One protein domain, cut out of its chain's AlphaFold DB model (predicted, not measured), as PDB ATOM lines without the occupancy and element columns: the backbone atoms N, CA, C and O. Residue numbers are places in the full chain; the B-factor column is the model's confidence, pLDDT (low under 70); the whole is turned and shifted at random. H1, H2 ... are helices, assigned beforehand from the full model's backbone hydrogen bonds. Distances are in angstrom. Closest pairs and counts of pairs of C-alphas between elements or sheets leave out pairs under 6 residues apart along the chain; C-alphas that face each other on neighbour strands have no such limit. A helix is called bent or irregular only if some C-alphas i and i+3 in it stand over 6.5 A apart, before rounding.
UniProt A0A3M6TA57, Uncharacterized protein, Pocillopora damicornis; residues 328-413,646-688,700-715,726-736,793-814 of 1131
ATOM      1  N   THR A 328      -3.894  53.628 -30.734       82.38
ATOM      2  CA  THR A 328      -3.362  52.316 -31.134       82.38
ATOM      3  C   THR A 328      -4.340  51.536 -32.018       82.38
ATOM      4  O   THR A 328      -3.942  51.051 -33.079       82.38
ATOM      5  N   LEU A 329      -5.620  51.435 -31.630       85.44
ATOM      6  CA  LEU A 329      -6.639  50.746 -32.432       85.44
ATOM      7  C   LEU A 329      -6.945  51.507 -33.725       85.44
ATOM      8  O   LEU A 329      -7.071  50.881 -34.777       85.44
ATOM      9  N   TRP A 330      -6.983  52.842 -33.679       85.81
ATOM     10  CA  TRP A 330      -7.191  53.671 -34.870       85.81
ATOM     11  C   TRP A 330      -6.115  53.419 -35.942       85.81
ATOM     12  O   TRP A 330      -6.446  53.099 -37.086       85.81
ATOM     13  N   HIS A 331      -4.829  53.453 -35.568       85.25
ATOM     14  CA  HIS A 331      -3.737  53.166 -36.506       85.25
ATOM     15  C   HIS A 331      -3.718  51.697 -36.961       85.25
ATOM     16  O   HIS A 331      -3.448  51.428 -38.131       85.25
ATOM     17  N   ALA A 332      -4.055  50.736 -36.091       89.12
ATOM     18  CA  ALA A 332      -4.184  49.331 -36.484       89.12
ATOM     19  C   ALA A 332      -5.278  49.122 -37.552       89.12
ATOM     20  O   ALA A 332      -5.056  48.406 -38.534       89.12
ATOM     21  N   LEU A 333      -6.430  49.786 -37.406       88.69
ATOM     22  CA  LEU A 333      -7.515  49.762 -38.392       88.69
ATOM     23  C   LEU A 333      -7.135  50.475 -39.702       88.69
ATOM     24  O   LEU A 333      -7.567  50.034 -40.768       88.69
ATOM     25  N   ASP A 334      -6.303  51.522 -39.672       85.56
ATOM     26  CA  ASP A 334      -5.849  52.183 -40.904       85.56
ATOM     27  C   ASP A 334      -4.741  51.407 -41.644       85.56
ATOM     28  O   ASP A 334      -4.720  51.372 -42.878       85.56
ATOM     29  N   ILE A 335      -3.879  50.682 -40.921       88.69
ATOM     30  CA  ILE A 335      -2.959  49.688 -41.503       88.69
ATOM     31  C   ILE A 335      -3.762  48.568 -42.183       88.69
ATOM     32  O   ILE A 335      -3.489  48.223 -43.338       88.69
ATOM     33  N   TRP A 336      -4.793  48.043 -41.504       90.12
ATOM     34  CA  TRP A 336      -5.737  47.075 -42.070       90.12
ATOM     35  C   TRP A 336      -6.370  47.596 -43.365       90.12
ATOM     36  O   TRP A 336      -6.238  46.975 -44.423       90.12
ATOM     37  N   ARG A 337      -6.982  48.782 -43.305       87.06
ATOM     38  CA  ARG A 337      -7.624  49.447 -44.444       87.06
ATOM     39  C   ARG A 337      -6.653  49.661 -45.609       87.06
ATOM     40  O   ARG A 337      -6.979  49.313 -46.745       87.06
ATOM     41  N   SER A 338      -5.446  50.154 -45.333       85.75
ATOM     42  CA  SER A 338      -4.394  50.380 -46.334       85.75
ATOM     43  C   SER A 338      -4.032  49.107 -47.107       85.75
ATOM     44  O   SER A 338      -3.920  49.142 -48.336       85.75
ATOM     45  N   ILE A 339      -3.897  47.976 -46.408       85.88
ATOM     46  CA  ILE A 339      -3.525  46.684 -47.005       85.88
ATOM     47  C   ILE A 339      -4.679  46.081 -47.809       85.88
ATOM     48  O   ILE A 339      -4.467  45.651 -48.946       85.88
ATOM     49  N   MET A 340      -5.907  46.088 -47.277       83.62
ATOM     50  CA  MET A 340      -7.055  45.493 -47.976       83.62
ATOM     51  C   MET A 340      -7.450  46.285 -49.230       83.62
ATOM     52  O   MET A 340      -7.753  45.684 -50.261       83.62
ATOM     53  N   HIS A 341      -7.384  47.620 -49.185       75.25
ATOM     54  CA  HIS A 341      -7.717  48.481 -50.329       75.25
ATOM     55  C   HIS A 341      -6.539  48.742 -51.286       75.25
ATOM     56  O   HIS A 341      -6.740  49.366 -52.328       75.25
ATOM     57  N   ARG A 342      -5.322  48.261 -50.971       68.31
ATOM     58  CA  ARG A 342      -4.074  48.530 -51.723       68.31
ATOM     59  C   ARG A 342      -3.804  50.030 -51.927       68.31
ATOM     60  O   ARG A 342      -3.329  50.450 -52.984       68.31
ATOM     61  N   GLY A 343      -4.152  50.837 -50.927       62.38
ATOM     62  CA  GLY A 343      -4.071  52.295 -50.983       62.38
ATOM     63  C   GLY A 343      -2.662  52.840 -50.731       62.38
ATOM     64  O   GLY A 343      -1.817  52.201 -50.104       62.38
ATOM     65  N   THR A 344      -2.416  54.074 -51.170       61.06
ATOM     66  CA  THR A 344      -1.251  54.856 -50.734       61.06
ATOM     67  C   THR A 344      -1.501  55.392 -49.322       61.06
ATOM     68  O   THR A 344      -2.200  56.390 -49.169       61.06
ATOM     69  N   GLY A 345      -0.949  54.722 -48.309       72.56
ATOM     70  CA  GLY A 345      -1.119  55.099 -46.896       72.56
ATOM     71  C   GLY A 345      -0.400  54.197 -45.885       72.56
ATOM     72  O   GLY A 345      -0.127  54.627 -44.772       72.56
ATOM     73  N   LEU A 346      -0.007  52.973 -46.269       82.25
ATOM     74  CA  LEU A 346       0.582  52.003 -45.334       82.25
ATOM     75  C   LEU A 346       1.817  52.524 -44.571       82.25
ATOM     76  O   LEU A 346       1.932  52.284 -43.374       82.25
ATOM     77  N   ARG A 347       2.728  53.257 -45.229       79.88
ATOM     78  CA  ARG A 347       3.899  53.843 -44.547       79.88
ATOM     79  C   ARG A 347       3.461  54.838 -43.471       79.88
ATOM     80  O   ARG A 347       3.943  54.759 -42.351       79.88
ATOM     81  N   GLN A 348       2.542  55.729 -43.821       79.94
ATOM     82  CA  GLN A 348       1.996  56.753 -42.939       79.94
ATOM     83  C   GLN A 348       1.319  56.134 -41.706       79.94
ATOM     84  O   GLN A 348       1.619  56.519 -40.579       79.94
ATOM     85  N   ALA A 349       0.484  55.112 -41.905       82.56
ATOM     86  CA  ALA A 349      -0.196  54.424 -40.809       82.56
ATOM     87  C   ALA A 349       0.781  53.657 -39.885       82.56
ATOM     88  O   ALA A 349       0.579  53.617 -38.671       82.56
ATOM     89  N   LEU A 350       1.874  53.104 -40.434       82.94
ATOM     90  CA  LEU A 350       2.955  52.479 -39.655       82.94
ATOM     91  C   LEU A 350       3.816  53.502 -38.896       82.94
ATOM     92  O   LEU A 350       4.199  53.236 -37.758       82.94
ATOM     93  N   GLU A 351       4.095  54.665 -39.489       79.00
ATOM     94  CA  GLU A 351       4.760  55.796 -38.824       79.00
ATOM     95  C   GLU A 351       3.894  56.326 -37.663       79.00
ATOM     96  O   GLU A 351       4.402  56.535 -36.564       79.00
ATOM     97  N   GLY A 352       2.575  56.441 -37.846       75.12
ATOM     98  CA  GLY A 352       1.638  56.804 -36.777       75.12
ATOM     99  C   GLY A 352       1.573  55.772 -35.640       75.12
ATOM    100  O   GLY A 352       1.727  56.132 -34.470       75.12
ATOM    101  N   LEU A 353       1.460  54.475 -35.961       82.38
ATOM    102  CA  LEU A 353       1.508  53.397 -34.959       82.38
ATOM    103  C   LEU A 353       2.826  53.407 -34.165       82.38
ATOM    104  O   LEU A 353       2.810  53.218 -32.949       82.38
ATOM    105  N   SER A 354       3.954  53.649 -34.840       74.88
ATOM    106  CA  SER A 354       5.282  53.745 -34.225       74.88
ATOM    107  C   SER A 354       5.379  54.860 -33.179       74.88
ATOM    108  O   SER A 354       6.110  54.691 -32.206       74.88
ATOM    109  N   MET A 355       4.662  55.972 -33.368       67.12
ATOM    110  CA  MET A 355       4.677  57.120 -32.453       67.12
ATOM    111  C   MET A 355       3.649  56.988 -31.321       67.12
ATOM    112  O   MET A 355       3.935  57.355 -30.183       67.12
ATOM    113  N   CYS A 356       2.455  56.462 -31.607       68.00
ATOM    114  CA  CYS A 356       1.384  56.334 -30.616       68.00
ATOM    115  C   CYS A 356       1.516  55.081 -29.736       68.00
ATOM    116  O   CYS A 356       1.204  55.120 -28.546       68.00
ATOM    117  N   GLY A 357       2.012  53.969 -30.285       58.81
ATOM    118  CA  GLY A 357       2.066  52.678 -29.596       58.81
ATOM    119  C   GLY A 357       3.147  52.552 -28.512       58.81
ATOM    120  O   GLY A 357       3.340  51.465 -27.974       58.81
ATOM    121  N   THR A 358       3.866  53.623 -28.157       56.53
ATOM    122  CA  THR A 358       4.853  53.602 -27.057       56.53
ATOM    123  C   THR A 358       4.233  53.719 -25.654       56.53
ATOM    124  O   THR A 358       4.974  53.740 -24.673       56.53
ATOM    125  N   GLY A 359       2.901  53.824 -25.543       55.66
ATOM    126  CA  GLY A 359       2.168  54.065 -24.288       55.66
ATOM    127  C   GLY A 359       1.026  53.082 -24.001       55.66
ATOM    128  O   GLY A 359      -0.030  53.502 -23.540       55.66
ATOM    129  N   LEU A 360       1.205  51.789 -24.298       62.81
ATOM    130  CA  LEU A 360       0.181  50.738 -24.137       62.81
ATOM    131  C   LEU A 360      -0.073  50.377 -22.657       62.81
ATOM    132  O   LEU A 360       0.285  49.290 -22.200       62.81
ATOM    133  N   ASN A 361      -0.647  51.299 -21.881       51.00
ATOM    134  CA  ASN A 361      -0.634  51.208 -20.417       51.00
ATOM    135  C   ASN A 361      -2.013  51.145 -19.725       51.00
ATOM    136  O   ASN A 361      -2.026  50.886 -18.522       51.00
ATOM    137  N   THR A 362      -3.144  51.297 -20.433       53.69
ATOM    138  CA  THR A 362      -4.499  51.283 -19.811       53.69
ATOM    139  C   THR A 362      -5.672  50.765 -20.661       53.69
ATOM    140  O   THR A 362      -6.761  50.607 -20.120       53.69
ATOM    141  N   GLU A 363      -5.523  50.533 -21.967       58.94
ATOM    142  CA  GLU A 363      -6.674  50.515 -22.892       58.94
ATOM    143  C   GLU A 363      -7.063  49.105 -23.379       58.94
ATOM    144  O   GLU A 363      -6.272  48.425 -24.034       58.94
ATOM    145  N   MET A 364      -8.312  48.690 -23.126       67.81
ATOM    146  CA  MET A 364      -8.876  47.405 -23.586       67.81
ATOM    147  C   MET A 364      -8.854  47.264 -25.117       67.81
ATOM    148  O   MET A 364      -8.585  46.184 -25.648       67.81
ATOM    149  N   ASP A 365      -9.043  48.377 -25.829       76.00
ATOM    150  CA  ASP A 365      -8.887  48.505 -27.278       76.00
ATOM    151  C   ASP A 365      -7.584  47.890 -27.824       76.00
ATOM    152  O   ASP A 365      -7.561  47.390 -28.951       76.00
ATOM    153  N   VAL A 366      -6.489  47.917 -27.047       82.12
ATOM    154  CA  VAL A 366      -5.176  47.390 -27.463       82.12
ATOM    155  C   VAL A 366      -5.248  45.885 -27.727       82.12
ATOM    156  O   VAL A 366      -4.574  45.397 -28.633       82.12
ATOM    157  N   CYS A 367      -6.123  45.154 -27.029       83.81
ATOM    158  CA  CYS A 367      -6.378  43.741 -27.303       83.81
ATOM    159  C   CYS A 367      -6.944  43.540 -28.718       83.81
ATOM    160  O   CYS A 367      -6.468  42.680 -29.462       83.81
ATOM    161  N   CYS A 368      -7.899  44.378 -29.137       85.81
ATOM    162  CA  CYS A 368      -8.395  44.378 -30.512       85.81
ATOM    163  C   CYS A 368      -7.336  44.883 -31.501       85.81
ATOM    164  O   CYS A 368      -7.178  44.285 -32.563       85.81
ATOM    165  N   ALA A 369      -6.553  45.907 -31.153       88.88
ATOM    166  CA  ALA A 369      -5.473  46.404 -32.006       88.88
ATOM    167  C   ALA A 369      -4.432  45.308 -32.300       88.88
ATOM    168  O   ALA A 369      -4.036  45.132 -33.449       88.88
ATOM    169  N   PHE A 370      -4.041  44.514 -31.298       90.94
ATOM    170  CA  PHE A 370      -3.110  43.390 -31.458       90.94
ATOM    171  C   PHE A 370      -3.706  42.261 -32.313       90.94
ATOM    172  O   PHE A 370      -3.001  41.704 -33.157       90.94
ATOM    173  N   GLN A 371      -5.003  41.960 -32.180       89.50
ATOM    174  CA  GLN A 371      -5.691  41.013 -33.069       89.50
ATOM    175  C   GLN A 371      -5.714  41.507 -34.527       89.50
ATOM    176  O   GLN A 371      -5.362  40.754 -35.435       89.50
ATOM    177  N   VAL A 372      -6.044  42.784 -34.761       90.81
ATOM    178  CA  VAL A 372      -6.010  43.407 -36.099       90.81
ATOM    179  C   VAL A 372      -4.591  43.351 -36.681       90.81
ATOM    180  O   VAL A 372      -4.408  42.848 -37.790       90.81
ATOM    181  N   LEU A 373      -3.581  43.789 -35.917       92.25
ATOM    182  CA  LEU A 373      -2.165  43.776 -36.315       92.25
ATOM    183  C   LEU A 373      -1.642  42.365 -36.601       92.25
ATOM    184  O   LEU A 373      -0.803  42.191 -37.485       92.25
ATOM    185  N   THR A 374      -2.160  41.344 -35.923       93.06
ATOM    186  CA  THR A 374      -1.829  39.938 -36.192       93.06
ATOM    187  C   THR A 374      -2.324  39.493 -37.569       93.06
ATOM    188  O   THR A 374      -1.570  38.877 -38.324       93.06
ATOM    189  N   GLU A 375      -3.554  39.847 -37.951       91.12
ATOM    190  CA  GLU A 375      -4.126  39.457 -39.247       91.12
ATOM    191  C   GLU A 375      -3.511  40.194 -40.451       91.12
ATOM    192  O   GLU A 375      -3.461  39.623 -41.545       91.12
ATOM    193  N   VAL A 376      -2.976  41.414 -40.276       91.38
ATOM    194  CA  VAL A 376      -2.133  42.062 -41.306       91.38
ATOM    195  C   VAL A 376      -0.685  41.577 -41.296       91.38
ATOM    196  O   VAL A 376      -0.115  41.406 -42.372       91.38
ATOM    197  N   SER A 377      -0.096  41.269 -40.135       92.69
ATOM    198  CA  SER A 377       1.278  40.735 -40.044       92.69
ATOM    199  C   SER A 377       1.426  39.366 -40.714       92.69
ATOM    200  O   SER A 377       2.497  39.036 -41.217       92.69
ATOM    201  N   LYS A 378       0.338  38.586 -40.802       91.81
ATOM    202  CA  LYS A 378       0.273  37.360 -41.620       91.81
ATOM    203  C   LYS A 378       0.421  37.623 -43.125       91.81
ATOM    204  O   LYS A 378       0.753  36.693 -43.851       91.81
ATOM    205  N   ARG A 379       0.160  38.847 -43.601       90.38
ATOM    206  CA  ARG A 379       0.102  39.225 -45.029       90.38
ATOM    207  C   ARG A 379       1.293  40.075 -45.467       90.38
ATOM    208  O   ARG A 379       1.779  39.894 -46.579       90.38
ATOM    209  N   ASP A 380       1.759  40.986 -44.611       89.62
ATOM    210  CA  ASP A 380       2.816  41.945 -44.936       89.62
ATOM    211  C   ASP A 380       3.949  41.952 -43.888       89.62
ATOM    212  O   ASP A 380       3.742  42.159 -42.690       89.62
ATOM    213  N   ILE A 381       5.178  41.744 -44.370       89.62
ATOM    214  CA  ILE A 381       6.390  41.643 -43.545       89.62
ATOM    215  C   ILE A 381       6.847  42.987 -42.950       89.62
ATOM    216  O   ILE A 381       7.565  42.998 -41.950       89.62
ATOM    217  N   THR A 382       6.452  44.123 -43.532       88.38
ATOM    218  CA  THR A 382       6.766  45.448 -42.972       88.38
ATOM    219  C   THR A 382       5.944  45.711 -41.718       88.38
ATOM    220  O   THR A 382       6.507  46.148 -40.718       88.38
ATOM    221  N   VAL A 383       4.661  45.326 -41.713       90.81
ATOM    222  CA  VAL A 383       3.804  45.419 -40.521       90.81
ATOM    223  C   VAL A 383       4.312  44.514 -39.405       90.81
ATOM    224  O   VAL A 383       4.444  44.975 -38.273       90.81
ATOM    225  N   LEU A 384       4.669  43.263 -39.730       91.19
ATOM    226  CA  LEU A 384       5.267  42.342 -38.760       91.19
ATOM    227  C   LEU A 384       6.513  42.958 -38.111       91.19
ATOM    228  O   LEU A 384       6.622  42.967 -36.889       91.19
ATOM    229  N   ARG A 385       7.422  43.532 -38.908       88.94
ATOM    230  CA  ARG A 385       8.635  44.186 -38.392       88.94
ATOM    231  C   ARG A 385       8.321  45.404 -37.521       88.94
ATOM    232  O   ARG A 385       8.927  45.539 -36.465       88.94
ATOM    233  N   THR A 386       7.350  46.245 -37.885       86.88
ATOM    234  CA  THR A 386       6.909  47.360 -37.024       86.88
ATOM    235  C   THR A 386       6.301  46.863 -35.709       86.88
ATOM    236  O   THR A 386       6.608  47.417 -34.656       86.88
ATOM    237  N   PHE A 387       5.504  45.791 -35.729       90.25
ATOM    238  CA  PHE A 387       4.922  45.189 -34.523       90.25
ATOM    239  C   PHE A 387       6.005  44.563 -33.621       90.25
ATOM    240  O   PHE A 387       5.991  44.756 -32.405       90.25
ATOM    241  N   GLN A 388       7.010  43.912 -34.217       89.75
ATOM    242  CA  GLN A 388       8.179  43.386 -33.506       89.75
ATOM    243  C   GLN A 388       9.091  44.483 -32.939       89.75
ATOM    244  O   GLN A 388       9.648  44.305 -31.855       89.75
ATOM    245  N   ALA A 389       9.228  45.616 -33.631       84.56
ATOM    246  CA  ALA A 389       9.976  46.782 -33.164       84.56
ATOM    247  C   ALA A 389       9.267  47.516 -32.011       84.56
ATOM    248  O   ALA A 389       9.922  47.985 -31.076       84.56
ATOM    249  N   LEU A 390       7.927  47.541 -32.036       85.12
ATOM    250  CA  LEU A 390       7.083  48.057 -30.957       85.12
ATOM    251  C   LEU A 390       7.304  47.260 -29.662       85.12
ATOM    252  O   LEU A 390       7.605  47.835 -28.616       85.12
ATOM    253  N   ALA A 391       7.249  45.929 -29.760       85.25
ATOM    254  CA  ALA A 391       7.554  45.008 -28.668       85.25
ATOM    255  C   ALA A 391       9.004  45.142 -28.164       85.25
ATOM    256  O   ALA A 391       9.254  45.131 -26.956       85.25
ATOM    257  N   ALA A 392       9.963  45.322 -29.078       82.00
ATOM    258  CA  ALA A 392      11.377  45.518 -28.758       82.00
ATOM    259  C   ALA A 392      11.701  46.872 -28.092       82.00
ATOM    260  O   ALA A 392      12.806  47.023 -27.566       82.00
ATOM    261  N   GLY A 393      10.770  47.837 -28.104       76.44
ATOM    262  CA  GLY A 393      10.962  49.171 -27.527       76.44
ATOM    263  C   GLY A 393      11.879  50.079 -28.351       76.44
ATOM    264  O   GLY A 393      12.539  50.945 -27.787       76.44
ATOM    265  N   MET A 394      11.952  49.870 -29.670       69.88
ATOM    266  CA  MET A 394      12.917  50.543 -30.557       69.88
ATOM    267  C   MET A 394      12.602  52.016 -30.861       69.88
ATOM    268  O   MET A 394      13.439  52.704 -31.443       69.88
ATOM    269  N   PHE A 395      11.409  52.499 -30.516       65.31
ATOM    270  CA  PHE A 395      10.952  53.845 -30.860       65.31
ATOM    271  C   PHE A 395      11.190  54.827 -29.704       65.31
ATOM    272  O   PHE A 395      10.789  54.572 -28.564       65.31
ATOM    273  N   THR A 396      11.853  55.950 -29.992       47.25
ATOM    274  CA  THR A 396      12.082  57.031 -29.024       47.25
ATOM    275  C   THR A 396      10.807  57.848 -28.798       47.25
ATOM    276  O   THR A 396       9.890  57.859 -29.619       47.25
ATOM    277  N   LYS A 397      10.710  58.516 -27.640       49.25
ATOM    278  CA  LYS A 397       9.514  59.299 -27.276       49.25
ATOM    279  C   LYS A 397       9.418  60.583 -28.128       49.25
ATOM    280  O   LYS A 397      10.459  61.098 -28.532       49.25
ATOM    281  N   PRO A 398       8.217  61.158 -28.357       45.12
ATOM    282  CA  PRO A 398       7.984  62.152 -29.423       45.12
ATOM    283  C   PRO A 398       8.741  63.495 -29.369       45.12
ATOM    284  O   PRO A 398       8.569  64.313 -30.268       45.12
ATOM    285  N   ALA A 399       9.574  63.743 -28.354       44.03
ATOM    286  CA  ALA A 399      10.274  65.014 -28.146       44.03
ATOM    287  C   ALA A 399      11.287  65.381 -29.253       44.03
ATOM    288  O   ALA A 399      11.665  66.543 -29.364       44.03
ATOM    289  N   GLU A 400      11.723  64.413 -30.066       46.91
ATOM    290  CA  GLU A 400      12.765  64.600 -31.091       46.91
ATOM    291  C   GLU A 400      12.216  64.675 -32.536       46.91
ATOM    292  O   GLU A 400      12.996  64.794 -33.478       46.91
ATOM    293  N   ILE A 401      10.889  64.594 -32.744       47.25
ATOM    294  CA  ILE A 401      10.278  64.406 -34.084       47.25
ATOM    295  C   ILE A 401       9.107  65.386 -34.350       47.25
ATOM    296  O   ILE A 401       8.011  64.995 -34.756       47.25
ATOM    297  N   SER A 402       9.329  66.692 -34.162       46.47
ATOM    298  CA  SER A 402       8.317  67.742 -34.408       46.47
ATOM    299  C   SER A 402       7.944  67.926 -35.891       46.47
ATOM    300  O   SER A 402       6.769  68.039 -36.245       46.47
ATOM    301  N   ASP A 403       8.937  67.923 -36.785       44.34
ATOM    302  CA  ASP A 403       8.804  68.501 -38.139       44.34
ATOM    303  C   ASP A 403       8.236  67.523 -39.195       44.34
ATOM    304  O   ASP A 403       7.862  67.901 -40.317       44.34
ATOM    305  N   ALA A 404       8.144  66.239 -38.844       42.28
ATOM    306  CA  ALA A 404       7.377  65.255 -39.605       42.28
ATOM    307  C   ALA A 404       5.894  65.274 -39.195       42.28
ATOM    308  O   ALA A 404       5.015  65.272 -40.061       42.28
ATOM    309  N   HIS A 405       5.623  65.359 -37.887       45.09
ATOM    310  CA  HIS A 405       4.285  65.232 -37.310       45.09
ATOM    311  C   HIS A 405       3.314  66.323 -37.788       45.09
ATOM    312  O   HIS A 405       2.154  66.031 -38.078       45.09
ATOM    313  N   ALA A 406       3.800  67.553 -38.005       44.62
ATOM    314  CA  ALA A 406       3.005  68.678 -38.516       44.62
ATOM    315  C   ALA A 406       2.266  68.405 -39.849       44.62
ATOM    316  O   ALA A 406       1.286  69.079 -40.158       44.62
ATOM    317  N   ARG A 407       2.693  67.407 -40.640       45.59
ATOM    318  CA  ARG A 407       2.031  66.988 -41.893       45.59
ATOM    319  C   ARG A 407       1.039  65.826 -41.725       45.59
ATOM    320  O   ARG A 407       0.502  65.354 -42.725       45.59
ATOM    321  N   HIS A 408       0.795  65.362 -40.497       44.66
ATOM    322  CA  HIS A 408      -0.101  64.238 -40.192       44.66
ATOM    323  C   HIS A 408      -1.320  64.595 -39.330       44.66
ATOM    324  O   HIS A 408      -2.322  63.885 -39.358       44.66
ATOM    325  N   ILE A 409      -1.271  65.727 -38.624       42.75
ATOM    326  CA  ILE A 409      -2.294  66.163 -37.655       42.75
ATOM    327  C   ILE A 409      -3.714  66.254 -38.253       42.75
ATOM    328  O   ILE A 409      -4.686  66.004 -37.551       42.75
ATOM    329  N   HIS A 410      -3.862  66.534 -39.553       46.53
ATOM    330  CA  HIS A 410      -5.164  66.743 -40.209       46.53
ATOM    331  C   HIS A 410      -6.086  65.507 -40.334       46.53
ATOM    332  O   HIS A 410      -7.150  65.630 -40.939       46.53
ATOM    333  N   VAL A 411      -5.711  64.328 -39.816       48.03
ATOM    334  CA  VAL A 411      -6.508  63.085 -39.966       48.03
ATOM    335  C   VAL A 411      -6.856  62.398 -38.633       48.03
ATOM    336  O   VAL A 411      -7.825  61.643 -38.589       48.03
ATOM    337  N   CYS A 412      -6.138  62.670 -37.536       46.31
ATOM    338  CA  CYS A 412      -6.400  62.045 -36.232       46.31
ATOM    339  C   CYS A 412      -6.403  63.076 -35.090       46.31
ATOM    340  O   CYS A 412      -5.360  63.400 -34.519       46.31
ATOM    341  N   ASN A 413      -7.596  63.548 -34.714       48.31
ATOM    342  CA  ASN A 413      -7.773  64.515 -33.623       48.31
ATOM    343  C   ASN A 413      -7.262  63.981 -32.267       48.31
ATOM    344  O   ASN A 413      -6.723  64.748 -31.471       48.31
ATOM    345  N   PRO A 646      10.675  51.609 -22.470       67.31
ATOM    346  CA  PRO A 646      10.049  51.322 -23.758       67.31
ATOM    347  C   PRO A 646       9.962  49.816 -24.060       67.31
ATOM    348  O   PRO A 646      10.861  49.046 -23.723       67.31
ATOM    349  N   GLY A 647       8.907  49.412 -24.776       75.25
ATOM    350  CA  GLY A 647       8.677  48.023 -25.192       75.25
ATOM    351  C   GLY A 647       8.202  47.115 -24.056       75.25
ATOM    352  O   GLY A 647       7.635  47.585 -23.069       75.25
ATOM    353  N   LEU A 648       8.452  45.806 -24.188       79.19
ATOM    354  CA  LEU A 648       7.950  44.772 -23.269       79.19
ATOM    355  C   LEU A 648       8.217  45.043 -21.779       79.19
ATOM    356  O   LEU A 648       7.422  44.627 -20.949       79.19
ATOM    357  N   THR A 649       9.303  45.730 -21.418       74.19
ATOM    358  CA  THR A 649       9.635  46.045 -20.015       74.19
ATOM    359  C   THR A 649       8.724  47.100 -19.380       74.19
ATOM    360  O   THR A 649       8.678  47.179 -18.155       74.19
ATOM    361  N   GLY A 650       8.019  47.914 -20.175       74.31
ATOM    362  CA  GLY A 650       7.032  48.898 -19.700       74.31
ATOM    363  C   GLY A 650       5.577  48.512 -19.966       74.31
ATOM    364  O   GLY A 650       4.665  49.230 -19.547       74.31
ATOM    365  N   TRP A 651       5.353  47.397 -20.664       82.56
ATOM    366  CA  TRP A 651       4.031  46.813 -20.865       82.56
ATOM    367  C   TRP A 651       3.570  46.063 -19.612       82.56
ATOM    368  O   TRP A 651       4.370  45.585 -18.807       82.56
ATOM    369  N   ARG A 652       2.252  45.899 -19.477       82.69
ATOM    370  CA  ARG A 652       1.685  44.906 -18.561       82.69
ATOM    371  C   ARG A 652       1.971  43.484 -19.063       82.69
ATOM    372  O   ARG A 652       2.008  43.254 -20.275       82.69
ATOM    373  N   TRP A 653       2.082  42.522 -18.143       87.06
ATOM    374  CA  TRP A 653       2.296  41.113 -18.499       87.06
ATOM    375  C   TRP A 653       1.170  40.570 -19.390       87.06
ATOM    376  O   TRP A 653       1.448  39.778 -20.287       87.06
ATOM    377  N   GLU A 654      -0.073  41.041 -19.205       87.75
ATOM    378  CA  GLU A 654      -1.225  40.671 -20.034       87.75
ATOM    379  C   GLU A 654      -0.982  40.967 -21.531       87.75
ATOM    380  O   GLU A 654      -1.254  40.126 -22.390       87.75
ATOM    381  N   LEU A 655      -0.396  42.128 -21.852       86.81
ATOM    382  CA  LEU A 655      -0.098  42.536 -23.232       86.81
ATOM    383  C   LEU A 655       1.117  41.798 -23.808       86.81
ATOM    384  O   LEU A 655       1.120  41.439 -24.985       86.81
ATOM    385  N   ALA A 656       2.137  41.531 -22.989       89.06
ATOM    386  CA  ALA A 656       3.296  40.741 -23.401       89.06
ATOM    387  C   ALA A 656       2.928  39.265 -23.660       89.06
ATOM    388  O   ALA A 656       3.413  38.660 -24.621       89.06
ATOM    389  N   TYR A 657       2.021  38.700 -22.856       91.50
ATOM    390  CA  TYR A 657       1.422  37.387 -23.097       91.50
ATOM    391  C   TYR A 657       0.643  37.388 -24.421       91.50
ATOM    392  O   TYR A 657       0.920  36.567 -25.296       91.50
ATOM    393  N   LEU A 658      -0.271  38.353 -24.613       90.12
ATOM    394  CA  LEU A 658      -1.064  38.468 -25.842       90.12
ATOM    395  C   LEU A 658      -0.175  38.601 -27.087       90.12
ATOM    396  O   LEU A 658      -0.410  37.917 -28.079       90.12
ATOM    397  N   TYR A 659       0.882  39.415 -27.026       92.56
ATOM    398  CA  TYR A 659       1.874  39.543 -28.096       92.56
ATOM    399  C   TYR A 659       2.559  38.208 -28.449       92.56
ATOM    400  O   TYR A 659       2.839  37.937 -29.617       92.56
ATOM    401  N   THR A 660       2.783  37.341 -27.462       93.50
ATOM    402  CA  THR A 660       3.407  36.023 -27.667       93.50
ATOM    403  C   THR A 660       2.461  35.050 -28.389       93.50
ATOM    404  O   THR A 660       2.881  34.333 -29.305       93.50
ATOM    405  N   ASP A 661       1.165  35.076 -28.062       90.44
ATOM    406  CA  ASP A 661       0.128  34.330 -28.795       90.44
ATOM    407  C   ASP A 661      -0.080  34.903 -30.217       90.44
ATOM    408  O   ASP A 661      -0.152  34.154 -31.194       90.44
ATOM    409  N   CYS A 662      -0.014  36.231 -30.374       92.75
ATOM    410  CA  CYS A 662      -0.006  36.903 -31.677       92.75
ATOM    411  C   CYS A 662       1.154  36.418 -32.568       92.75
ATOM    412  O   CYS A 662       0.926  36.006 -33.708       92.75
ATOM    413  N   MET A 663       2.393  36.391 -32.052       94.19
ATOM    414  CA  MET A 663       3.556  35.862 -32.784       94.19
ATOM    415  C   MET A 663       3.393  34.379 -33.138       94.19
ATOM    416  O   MET A 663       3.710  33.985 -34.262       94.19
ATOM    417  N   THR A 664       2.829  33.572 -32.236       93.19
ATOM    418  CA  THR A 664       2.473  32.167 -32.507       93.19
ATOM    419  C   THR A 664       1.497  32.057 -33.685       93.19
ATOM    420  O   THR A 664       1.721  31.277 -34.612       93.19
ATOM    421  N   SER A 665       0.456  32.894 -33.712       90.75
ATOM    422  CA  SER A 665      -0.531  32.938 -34.797       90.75
ATOM    423  C   SER A 665       0.090  33.330 -36.148       90.75
ATOM    424  O   SER A 665      -0.297  32.786 -37.185       90.75
ATOM    425  N   VAL A 666       1.083  34.231 -36.167       92.44
ATOM    426  CA  VAL A 666       1.831  34.580 -37.394       92.44
ATOM    427  C   VAL A 666       2.766  33.443 -37.837       92.44
ATOM    428  O   VAL A 666       2.873  33.190 -39.036       92.44
ATOM    429  N   CYS A 667       3.394  32.712 -36.907       91.75
ATOM    430  CA  CYS A 667       4.219  31.539 -37.231       91.75
ATOM    431  C   CYS A 667       3.406  30.419 -37.902       91.75
ATOM    432  O   CYS A 667       3.874  29.814 -38.861       91.75
ATOM    433  N   LEU A 668       2.185  30.163 -37.419       87.56
ATOM    434  CA  LEU A 668       1.291  29.124 -37.946       87.56
ATOM    435  C   LEU A 668       0.667  29.498 -39.303       87.56
ATOM    436  O   LEU A 668       0.626  28.664 -40.217       87.56
ATOM    437  N   ASN A 669       0.184  30.745 -39.420       87.44
ATOM    438  CA  ASN A 669      -0.755  31.179 -40.467       87.44
ATOM    439  C   ASN A 669      -0.216  32.314 -41.368       87.44
ATOM    440  O   ASN A 669      -0.984  32.931 -42.108       87.44
ATOM    441  N   GLY A 670       1.081  32.631 -41.308       88.06
ATOM    442  CA  GLY A 670       1.713  33.608 -42.201       88.06
ATOM    443  C   GLY A 670       1.708  33.155 -43.666       88.06
ATOM    444  O   GLY A 670       1.995  31.996 -43.959       88.06
ATOM    445  N   GLN A 671       1.415  34.069 -44.596       87.75
ATOM    446  CA  GLN A 671       1.251  33.794 -46.034       87.75
ATOM    447  C   GLN A 671       2.565  33.521 -46.786       87.75
ATOM    448  O   GLN A 671       2.533  33.133 -47.954       87.75
ATOM    449  N   SER A 672       3.720  33.708 -46.146       88.12
ATOM    450  CA  SER A 672       5.022  33.330 -46.692       88.12
ATOM    451  C   SER A 672       5.921  32.719 -45.621       88.12
ATOM    452  O   SER A 672       5.886  33.116 -44.454       88.12
ATOM    453  N   SER A 673       6.809  31.816 -46.037       87.88
ATOM    454  CA  SER A 673       7.861  31.264 -45.173       87.88
ATOM    455  C   SER A 673       8.800  32.346 -44.622       87.88
ATOM    456  O   SER A 673       9.340  32.191 -43.531       87.88
ATOM    457  N   THR A 674       8.957  33.478 -45.319       89.31
ATOM    458  CA  THR A 674       9.698  34.644 -44.812       89.31
ATOM    459  C   THR A 674       8.989  35.328 -43.643       89.31
ATOM    460  O   THR A 674       9.651  35.631 -42.656       89.31
ATOM    461  N   ILE A 675       7.664  35.504 -43.695       91.31
ATOM    462  CA  ILE A 675       6.862  36.033 -42.577       91.31
ATOM    463  C   ILE A 675       6.923  35.072 -41.382       91.31
ATOM    464  O   ILE A 675       7.239  35.498 -40.273       91.31
ATOM    465  N   GLN A 676       6.718  33.771 -41.614       91.75
ATOM    466  CA  GLN A 676       6.778  32.743 -40.568       91.75
ATOM    467  C   GLN A 676       8.171  32.680 -39.903       91.75
ATOM    468  O   GLN A 676       8.274  32.710 -38.677       91.75
ATOM    469  N   LYS A 677       9.258  32.687 -40.696       90.94
ATOM    470  CA  LYS A 677      10.646  32.744 -40.195       90.94
ATOM    471  C   LYS A 677      10.907  34.014 -39.381       90.94
ATOM    472  O   LYS A 677      11.545  33.934 -38.334       90.94
ATOM    473  N   THR A 678      10.447  35.176 -39.848       90.44
ATOM    474  CA  THR A 678      10.644  36.452 -39.144       90.44
ATOM    475  C   THR A 678       9.873  36.495 -37.822       90.44
ATOM    476  O   THR A 678      10.438  36.942 -36.825       90.44
ATOM    477  N   ALA A 679       8.650  35.959 -37.761       92.88
ATOM    478  CA  ALA A 679       7.878  35.857 -36.519       92.88
ATOM    479  C   ALA A 679       8.533  34.910 -35.492       92.88
ATOM    480  O   ALA A 679       8.595  35.238 -34.306       92.88
ATOM    481  N   LEU A 680       9.081  33.776 -35.945       92.12
ATOM    482  CA  LEU A 680       9.766  32.821 -35.070       92.12
ATOM    483  C   LEU A 680      11.107  33.368 -34.554       92.12
ATOM    484  O   LEU A 680      11.341  33.374 -33.347       92.12
ATOM    485  N   LEU A 681      11.986  33.819 -35.456       87.00
ATOM    486  CA  LEU A 681      13.380  34.147 -35.129       87.00
ATOM    487  C   LEU A 681      13.609  35.590 -34.660       87.00
ATOM    488  O   LEU A 681      14.613  35.835 -34.004       87.00
ATOM    489  N   GLY A 682      12.738  36.541 -35.022       84.31
ATOM    490  CA  GLY A 682      12.841  37.939 -34.589       84.31
ATOM    491  C   GLY A 682      14.208  38.568 -34.849       84.31
ATOM    492  O   GLY A 682      14.620  38.715 -36.001       84.31
ATOM    493  N   SER A 683      14.923  38.902 -33.772       72.88
ATOM    494  CA  SER A 683      16.262  39.499 -33.821       72.88
ATOM    495  C   SER A 683      17.297  38.612 -34.532       72.88
ATOM    496  O   SER A 683      18.224  39.111 -35.170       72.88
ATOM    497  N   GLU A 684      17.110  37.290 -34.503       70.38
ATOM    498  CA  GLU A 684      17.978  36.318 -35.173       70.38
ATOM    499  C   GLU A 684      17.597  36.109 -36.656       70.38
ATOM    500  O   GLU A 684      18.359  35.498 -37.404       70.38
ATOM    501  N   ALA A 685      16.463  36.649 -37.132       65.12
ATOM    502  CA  ALA A 685      15.943  36.396 -38.484       65.12
ATOM    503  C   ALA A 685      16.811  36.975 -39.616       65.12
ATOM    504  O   ALA A 685      16.945  36.342 -40.669       65.12
ATOM    505  N   ASN A 686      17.375  38.169 -39.393       58.50
ATOM    506  CA  ASN A 686      18.168  38.935 -40.362       58.50
ATOM    507  C   ASN A 686      19.679  38.913 -40.049       58.50
ATOM    508  O   ASN A 686      20.453  39.591 -40.727       58.50
ATOM    509  N   ARG A 687      20.113  38.160 -39.025       56.69
ATOM    510  CA  ARG A 687      21.495  38.148 -38.528       56.69
ATOM    511  C   ARG A 687      22.470  37.651 -39.601       56.69
ATOM    512  O   ARG A 687      22.715  36.452 -39.725       56.69
ATOM    513  N   LYS A 688      23.066  38.585 -40.350       41.12
ATOM    514  CA  LYS A 688      24.232  38.314 -41.203       41.12
ATOM    515  C   LYS A 688      25.353  37.712 -40.349       41.12
ATOM    516  O   LYS A 688      25.537  38.108 -39.196       41.12
ATOM    517  N   ARG A 700      18.854  45.726 -31.885       52.69
ATOM    518  CA  ARG A 700      17.668  44.862 -31.843       52.69
ATOM    519  C   ARG A 700      16.800  45.247 -33.035       52.69
ATOM    520  O   ARG A 700      16.408  46.401 -33.120       52.69
ATOM    521  N   GLU A 701      16.507  44.311 -33.932       61.41
ATOM    522  CA  GLU A 701      15.651  44.571 -35.107       61.41
ATOM    523  C   GLU A 701      14.171  44.194 -34.883       61.41
ATOM    524  O   GLU A 701      13.323  44.477 -35.727       61.41
ATOM    525  N   GLY A 702      13.858  43.555 -33.751       75.12
ATOM    526  CA  GLY A 702      12.518  43.118 -33.356       75.12
ATOM    527  C   GLY A 702      12.570  41.947 -32.365       75.12
ATOM    528  O   GLY A 702      13.622  41.330 -32.219       75.12
ATOM    529  N   LEU A 703      11.461  41.638 -31.679       84.56
ATOM    530  CA  LEU A 703      11.341  40.454 -30.805       84.56
ATOM    531  C   LEU A 703      10.462  39.366 -31.440       84.56
ATOM    532  O   LEU A 703       9.264  39.570 -31.641       84.56
ATOM    533  N   GLY A 704      11.042  38.201 -31.721       89.81
ATOM    534  CA  GLY A 704      10.348  37.008 -32.215       89.81
ATOM    535  C   GLY A 704      10.067  35.984 -31.117       89.81
ATOM    536  O   GLY A 704      10.525  36.122 -29.983       89.81
ATOM    537  N   LEU A 705       9.340  34.918 -31.456       91.81
ATOM    538  CA  LEU A 705       8.935  33.881 -30.498       91.81
ATOM    539  C   LEU A 705      10.131  33.222 -29.775       91.81
ATOM    540  O   LEU A 705      10.041  32.936 -28.582       91.81
ATOM    541  N   LEU A 706      11.277  33.052 -30.449       90.38
ATOM    542  CA  LEU A 706      12.507  32.544 -29.824       90.38
ATOM    543  C   LEU A 706      13.275  33.590 -28.999       90.38
ATOM    544  O   LEU A 706      14.087  33.201 -28.161       90.38
ATOM    545  N   ASP A 707      13.041  34.890 -29.200       88.62
ATOM    546  CA  ASP A 707      13.571  35.937 -28.314       88.62
ATOM    547  C   ASP A 707      12.751  35.993 -27.013       88.62
ATOM    548  O   ASP A 707      13.315  36.071 -25.923       88.62
ATOM    549  N   LEU A 708      11.421  35.878 -27.124       90.19
ATOM    550  CA  LEU A 708      10.480  35.828 -25.995       90.19
ATOM    551  C   LEU A 708      10.724  34.607 -25.095       90.19
ATOM    552  O   LEU A 708      10.675  34.720 -23.872       90.19
ATOM    553  N   LEU A 709      11.074  33.461 -25.685       88.69
ATOM    554  CA  LEU A 709      11.487  32.259 -24.954       88.69
ATOM    555  C   LEU A 709      12.746  32.488 -24.092       88.69
ATOM    556  O   LEU A 709      12.905  31.855 -23.057       88.69
ATOM    557  N   LYS A 710      13.641  33.402 -24.489       85.88
ATOM    558  CA  LYS A 710      14.885  33.726 -23.763       85.88
ATOM    559  C   LYS A 710      14.689  34.850 -22.723       85.88
ATOM    560  O   LYS A 710      15.673  35.331 -22.161       85.88
ATOM    561  N   LEU A 711      13.454  35.310 -22.485       85.12
ATOM    562  CA  LEU A 711      13.173  36.492 -21.664       85.12
ATOM    563  C   LEU A 711      13.325  36.224 -20.155       85.12
ATOM    564  O   LEU A 711      12.704  35.320 -19.593       85.12
ATOM    565  N   ASN A 712      14.118  37.063 -19.491       79.94
ATOM    566  CA  ASN A 712      14.365  37.049 -18.048       79.94
ATOM    567  C   ASN A 712      14.635  38.497 -17.590       79.94
ATOM    568  O   ASN A 712      15.456  39.179 -18.212       79.94
ATOM    569  N   PHE A 713      13.946  38.983 -16.549       73.38
ATOM    570  CA  PHE A 713      14.151  40.341 -16.019       73.38
ATOM    571  C   PHE A 713      15.014  40.366 -14.746       73.38
ATOM    572  O   PHE A 713      15.695  41.362 -14.491       73.38
ATOM    573  N   SER A 714      15.023  39.274 -13.977       57.25
ATOM    574  CA  SER A 714      15.825  39.082 -12.763       57.25
ATOM    575  C   SER A 714      17.332  39.233 -13.008       57.25
ATOM    576  O   SER A 714      18.020  39.867 -12.210       57.25
ATOM    577  N   ALA A 715      17.846  38.745 -14.144       50.47
ATOM    578  CA  ALA A 715      19.284  38.704 -14.444       50.47
ATOM    579  C   ALA A 715      20.010  40.072 -14.477       50.47
ATOM    580  O   ALA A 715      21.238  40.102 -14.432       50.47
ATOM    581  N   TRP A 726       7.694  38.922 -13.766       86.62
ATOM    582  CA  TRP A 726       6.615  38.252 -14.495       86.62
ATOM    583  C   TRP A 726       7.060  37.636 -15.835       86.62
ATOM    584  O   TRP A 726       6.221  37.087 -16.552       86.62
ATOM    585  N   SER A 727       8.355  37.674 -16.192       87.62
ATOM    586  CA  SER A 727       8.867  37.128 -17.467       87.62
ATOM    587  C   SER A 727       8.559  35.640 -17.657       87.62
ATOM    588  O   SER A 727       8.403  35.191 -18.793       87.62
ATOM    589  N   TRP A 728       8.370  34.891 -16.565       89.56
ATOM    590  CA  TRP A 728       7.904  33.505 -16.612       89.56
ATOM    591  C   TRP A 728       6.568  33.364 -17.357       89.56
ATOM    592  O   TRP A 728       6.419  32.421 -18.128       89.56
ATOM    593  N   ARG A 729       5.633  34.323 -17.238       90.75
ATOM    594  CA  ARG A 729       4.341  34.301 -17.958       90.75
ATOM    595  C   ARG A 729       4.527  34.451 -19.476       90.75
ATOM    596  O   ARG A 729       3.738  33.907 -20.243       90.75
ATOM    597  N   VAL A 730       5.599  35.116 -19.919       90.94
ATOM    598  CA  VAL A 730       5.980  35.213 -21.343       90.94
ATOM    599  C   VAL A 730       6.684  33.942 -21.819       90.94
ATOM    600  O   VAL A 730       6.347  33.434 -22.888       90.94
ATOM    601  N   ARG A 731       7.603  33.370 -21.025       91.38
ATOM    602  CA  ARG A 731       8.231  32.079 -21.368       91.38
ATOM    603  C   ARG A 731       7.204  30.941 -21.416       91.38
ATOM    604  O   ARG A 731       7.261  30.125 -22.329       91.38
ATOM    605  N   PHE A 732       6.216  30.946 -20.517       92.50
ATOM    606  CA  PHE A 732       5.044  30.059 -20.518       92.50
ATOM    607  C   PHE A 732       4.294  30.136 -21.859       92.50
ATOM    608  O   PHE A 732       4.141  29.124 -22.543       92.50
ATOM    609  N   ALA A 733       3.919  31.347 -22.291       92.31
ATOM    610  CA  ALA A 733       3.260  31.572 -23.578       92.31
ATOM    611  C   ALA A 733       4.125  31.131 -24.775       92.31
ATOM    612  O   ALA A 733       3.612  30.552 -25.733       92.31
ATOM    613  N   ALA A 734       5.442  31.360 -24.721       94.12
ATOM    614  CA  ALA A 734       6.365  30.957 -25.779       94.12
ATOM    615  C   ALA A 734       6.504  29.425 -25.876       94.12
ATOM    616  O   ALA A 734       6.509  28.882 -26.981       94.12
ATOM    617  N   VAL A 735       6.545  28.715 -24.741       93.31
ATOM    618  CA  VAL A 735       6.510  27.243 -24.687       93.31
ATOM    619  C   VAL A 735       5.188  26.709 -25.248       93.31
ATOM    620  O   VAL A 735       5.224  25.827 -26.108       93.31
ATOM    621  N   GLN A 736       4.037  27.273 -24.854       91.00
ATOM    622  CA  GLN A 736       2.743  26.896 -25.439       91.00
ATOM    623  C   GLN A 736       2.727  27.096 -26.956       91.00
ATOM    624  O   GLN A 736       2.335  26.193 -27.699       91.00
ATOM    625  N   SER A 793      -9.336  22.005 -41.280       44.69
ATOM    626  CA  SER A 793      -8.558  22.938 -42.094       44.69
ATOM    627  C   SER A 793      -9.417  23.517 -43.225       44.69
ATOM    628  O   SER A 793      -9.393  23.056 -44.364       44.69
ATOM    629  N   LEU A 794     -10.215  24.544 -42.919       46.25
ATOM    630  CA  LEU A 794     -10.841  25.352 -43.961       46.25
ATOM    631  C   LEU A 794      -9.749  26.131 -44.704       46.25
ATOM    632  O   LEU A 794      -9.154  27.045 -44.137       46.25
ATOM    633  N   ASP A 795      -9.603  25.879 -46.007       40.91
ATOM    634  CA  ASP A 795      -8.757  26.648 -46.947       40.91
ATOM    635  C   ASP A 795      -9.151  28.142 -47.075       40.91
ATOM    636  O   ASP A 795      -8.613  28.903 -47.886       40.91
ATOM    637  N   VAL A 796     -10.118  28.603 -46.280       44.22
ATOM    638  CA  VAL A 796     -10.656  29.961 -46.288       44.22
ATOM    639  C   VAL A 796      -9.790  30.868 -45.407       44.22
ATOM    640  O   VAL A 796     -10.187  31.310 -44.331       44.22
ATOM    641  N   ILE A 797      -8.620  31.241 -45.941       46.09
ATOM    642  CA  ILE A 797      -7.600  32.164 -45.372       46.09
ATOM    643  C   ILE A 797      -8.146  33.603 -45.097       46.09
ATOM    644  O   ILE A 797      -7.412  34.541 -44.792       46.09
ATOM    645  N   ASN A 798      -9.466  33.810 -45.190       52.12
ATOM    646  CA  ASN A 798     -10.168  35.077 -44.968       52.12
ATOM    647  C   ASN A 798     -11.421  34.962 -44.065       52.12
ATOM    648  O   ASN A 798     -12.172  35.930 -43.989       52.12
ATOM    649  N   SER A 799     -11.686  33.830 -43.396       63.88
ATOM    650  CA  SER A 799     -12.853  33.672 -42.501       63.88
ATOM    651  C   SER A 799     -12.462  33.403 -41.044       63.88
ATOM    652  O   SER A 799     -12.780  32.351 -40.494       63.88
ATOM    653  N   SER A 800     -11.786  34.360 -40.410       81.88
ATOM    654  CA  SER A 800     -11.676  34.432 -38.947       81.88
ATOM    655  C   SER A 800     -12.501  35.612 -38.428       81.88
ATOM    656  O   SER A 800     -12.714  36.595 -39.144       81.88
ATOM    657  N   PHE A 801     -12.983  35.540 -37.186       87.06
ATOM    658  CA  PHE A 801     -13.727  36.648 -36.590       87.06
ATOM    659  C   PHE A 801     -12.917  37.964 -36.546       87.06
ATOM    660  O   PHE A 801     -13.477  38.976 -36.962       87.06
ATOM    661  N   PRO A 802     -11.616  37.988 -36.180       87.38
ATOM    662  CA  PRO A 802     -10.806  39.209 -36.248       87.38
ATOM    663  C   PRO A 802     -10.739  39.849 -37.643       87.38
ATOM    664  O   PRO A 802     -10.761  41.072 -37.741       87.38
ATOM    665  N   VAL A 803     -10.734  39.058 -38.726       87.88
ATOM    666  CA  VAL A 803     -10.791  39.572 -40.111       87.88
ATOM    667  C   VAL A 803     -12.127  40.270 -40.398       87.88
ATOM    668  O   VAL A 803     -12.142  41.351 -40.989       87.88
ATOM    669  N   TRP A 804     -13.251  39.692 -39.956       88.88
ATOM    670  CA  TRP A 804     -14.565  40.337 -40.077       88.88
ATOM    671  C   TRP A 804     -14.670  41.595 -39.209       88.88
ATOM    672  O   TRP A 804     -15.149  42.621 -39.689       88.88
ATOM    673  N   ALA A 805     -14.194  41.524 -37.963       87.81
ATOM    674  CA  ALA A 805     -14.218  42.629 -37.015       87.81
ATOM    675  C   ALA A 805     -13.387  43.815 -37.517       87.81
ATOM    676  O   ALA A 805     -13.899  44.929 -37.584       87.81
ATOM    677  N   ALA A 806     -12.149  43.579 -37.963       89.00
ATOM    678  CA  ALA A 806     -11.293  44.607 -38.551       89.00
ATOM    679  C   ALA A 806     -11.950  45.265 -39.777       89.00
ATOM    680  O   ALA A 806     -11.954  46.489 -39.895       89.00
ATOM    681  N   GLY A 807     -12.571  44.464 -40.652       87.19
ATOM    682  CA  GLY A 807     -13.358  44.950 -41.786       87.19
ATOM    683  C   GLY A 807     -14.489  45.889 -41.361       87.19
ATOM    684  O   GLY A 807     -14.500  47.044 -41.780       87.19
ATOM    685  N   GLY A 808     -15.398  45.417 -40.501       85.94
ATOM    686  CA  GLY A 808     -16.550  46.193 -40.026       85.94
ATOM    687  C   GLY A 808     -16.152  47.461 -39.268       85.94
ATOM    688  O   GLY A 808     -16.602  48.550 -39.616       85.94
ATOM    689  N   LEU A 809     -15.232  47.348 -38.304       87.88
ATOM    690  CA  LEU A 809     -14.718  48.489 -37.540       87.88
ATOM    691  C   LEU A 809     -14.053  49.524 -38.461       87.88
ATOM    692  O   LEU A 809     -14.358  50.708 -38.356       87.88
ATOM    693  N   SER A 810     -13.221  49.104 -39.423       87.00
ATOM    694  CA  SER A 810     -12.579  50.035 -40.371       87.00
ATOM    695  C   SER A 810     -13.554  50.734 -41.332       87.00
ATOM    696  O   SER A 810     -13.200  51.769 -41.893       87.00
ATOM    697  N   ALA A 811     -14.768  50.200 -41.513       85.38
ATOM    698  CA  ALA A 811     -15.822  50.797 -42.335       85.38
ATOM    699  C   ALA A 811     -16.773  51.717 -41.543       85.38
ATOM    700  O   ALA A 811     -17.344  52.634 -42.126       85.38
ATOM    701  N   VAL A 812     -16.942  51.478 -40.235       85.06
ATOM    702  CA  VAL A 812     -17.806  52.273 -39.340       85.06
ATOM    703  C   VAL A 812     -17.045  53.419 -38.664       85.06
ATOM    704  O   VAL A 812     -17.607  54.490 -38.457       85.06
ATOM    705  N   LEU A 813     -15.773  53.204 -38.307       82.00
ATOM    706  CA  LEU A 813     -15.012  54.087 -37.411       82.00
ATOM    707  C   LEU A 813     -13.953  54.954 -38.105       82.00
ATOM    708  O   LEU A 813     -13.448  55.898 -37.498       82.00
ATOM    709  N   LEU A 814     -13.596  54.653 -39.356       81.31
ATOM    710  CA  LEU A 814     -12.686  55.482 -40.152       81.31
ATOM    711  C   LEU A 814     -13.474  56.246 -41.230       81.31
ATOM    712  O   LEU A 814     -14.437  55.698 -41.770       81.31
TER     713      LEU A 814
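Overview. This is residues 328 to 413, 646 to 688, 700 to 715, 726 to 736 and 793 to 814 of the 1131 residues of an uncharacterized protein of Pocillopora damicornis (UniProt A0A3M6TA57). Three helical hairpins, H1 with H2, H3 with H4 and H6 with H7, are stacked side by side, with H1, H3 and H6 in one row and H2, H4 and H7 in a second row. Beyond H6 the first row goes on with H9, the short H8 packs on H6, H7 and H9, and H10 crosses H1 and H3, while the short H5 lies away from the other helices. The six hairpin helices form an up-and-down bundle, each running against the one before it in the chain. The printed part has 178 residues, with ten named helices, H1 to H10 in order, and no named strand; it is all helix by its named elements, which hold 112 residues. The whole is compact, with a radius of gyration of the C-alphas of 15.9 A and spans of 46 by 45 by 36 A.

Arrangement. Begin at H6, residues 653 to 669, the longest helix. Its residues 663 to 669 touch H7, residues 673 to 684, in a hairpin at a steep tilt of 39 degrees; look at Cys 667 and Gln 676, their closest C-alphas, 4.4 A apart. H6 also touches H3, residues 365 to 377, at a shallow tilt of 23 degrees, the same way, closest at the C-alphas of Thr 374 and Cys 662, 5.7 A. H3 and H4, residues 381 to 392, are the next hairpin, at a steep tilt of 41 degrees, with the C-alphas of Ser 377 and Leu 384 closest at 4.5 A. H4 touches H7 the same way at a shallow tilt of 26 degrees, with the C-alphas of Ile 381 and Ile 675 closest at 5.7 A. On from H3, find H1, residues 328 to 341, which runs the same way at a shallow tilt of 29 degrees; the C-alphas of Leu 329 and Ala 369 are closest, at 4.5 A. H1 and H2, residues 346 to 359, make a hairpin at a shallow tilt of 16 degrees, closest at the C-alphas of Ser 338 and Leu 346, 5.3 A. H2 touches H4, with the C-alphas of Ser 354 and Leu 390 closest at 6.8 A. H10, residues 801 to 812, touches H1 with its residues 806 to 810 alone, about perpendicular at 86 degrees, with the C-alphas of Leu 333 and Ser 810 closest at 5.4 A. H9, residues 727 to 736, touches H6 at a shallow tilt of 23 degrees, closest at the C-alphas of Tyr 657 and Val 730, 5.3 A. H8, residues 705 to 708, touches H7 at Leu 705, whose C-alpha is 4.8 A from that of Leu 680. H5, residues 402 to 405, touches no helix. Each O i to N i+4 pair is within hydrogen-bond range in H1, H3, H4, H6, H9 and H10; H2 has 8 of 10 and H7 6 of 8, and H5 and H8 are too short for such a pair.

Along the chain. Find C-alpha 328 at (-3.362, 52.316, -31.134); from there H1 runs 20.1 A to C-alpha 341. H2 spans 21.2 A and is only just irregular, with C-alphas 356 and 359 6.8 A apart. H3 spans 18.1 A. Look for H6 from C-alpha 653 at (2.296, 41.113, -18.499), 24.3 A to C-alpha 669. H7 is irregular, with C-alphas 680 and 683 9.4 A apart. H10 ends at C-alpha 812, at (-17.806, 52.273, -39.340).

Size, cuts and confidence. The C-alphas farthest apart are those of Asp 403 and Ser 793, 48.9 A. Four cuts interrupt the printed part: C-alphas 413 and 646 are 24.3 A apart, 688 and 700 13.2 A, 715 and 726 12.7 A, and 736 and 793 20.5 A. Of the links printed whole, H4 to H5 is short and the others are tight. The mean pLDDT of the printed part is 77.3; look for values under 70 at, among others, residues 355 to 364, 394 to 413 and 793 to 799.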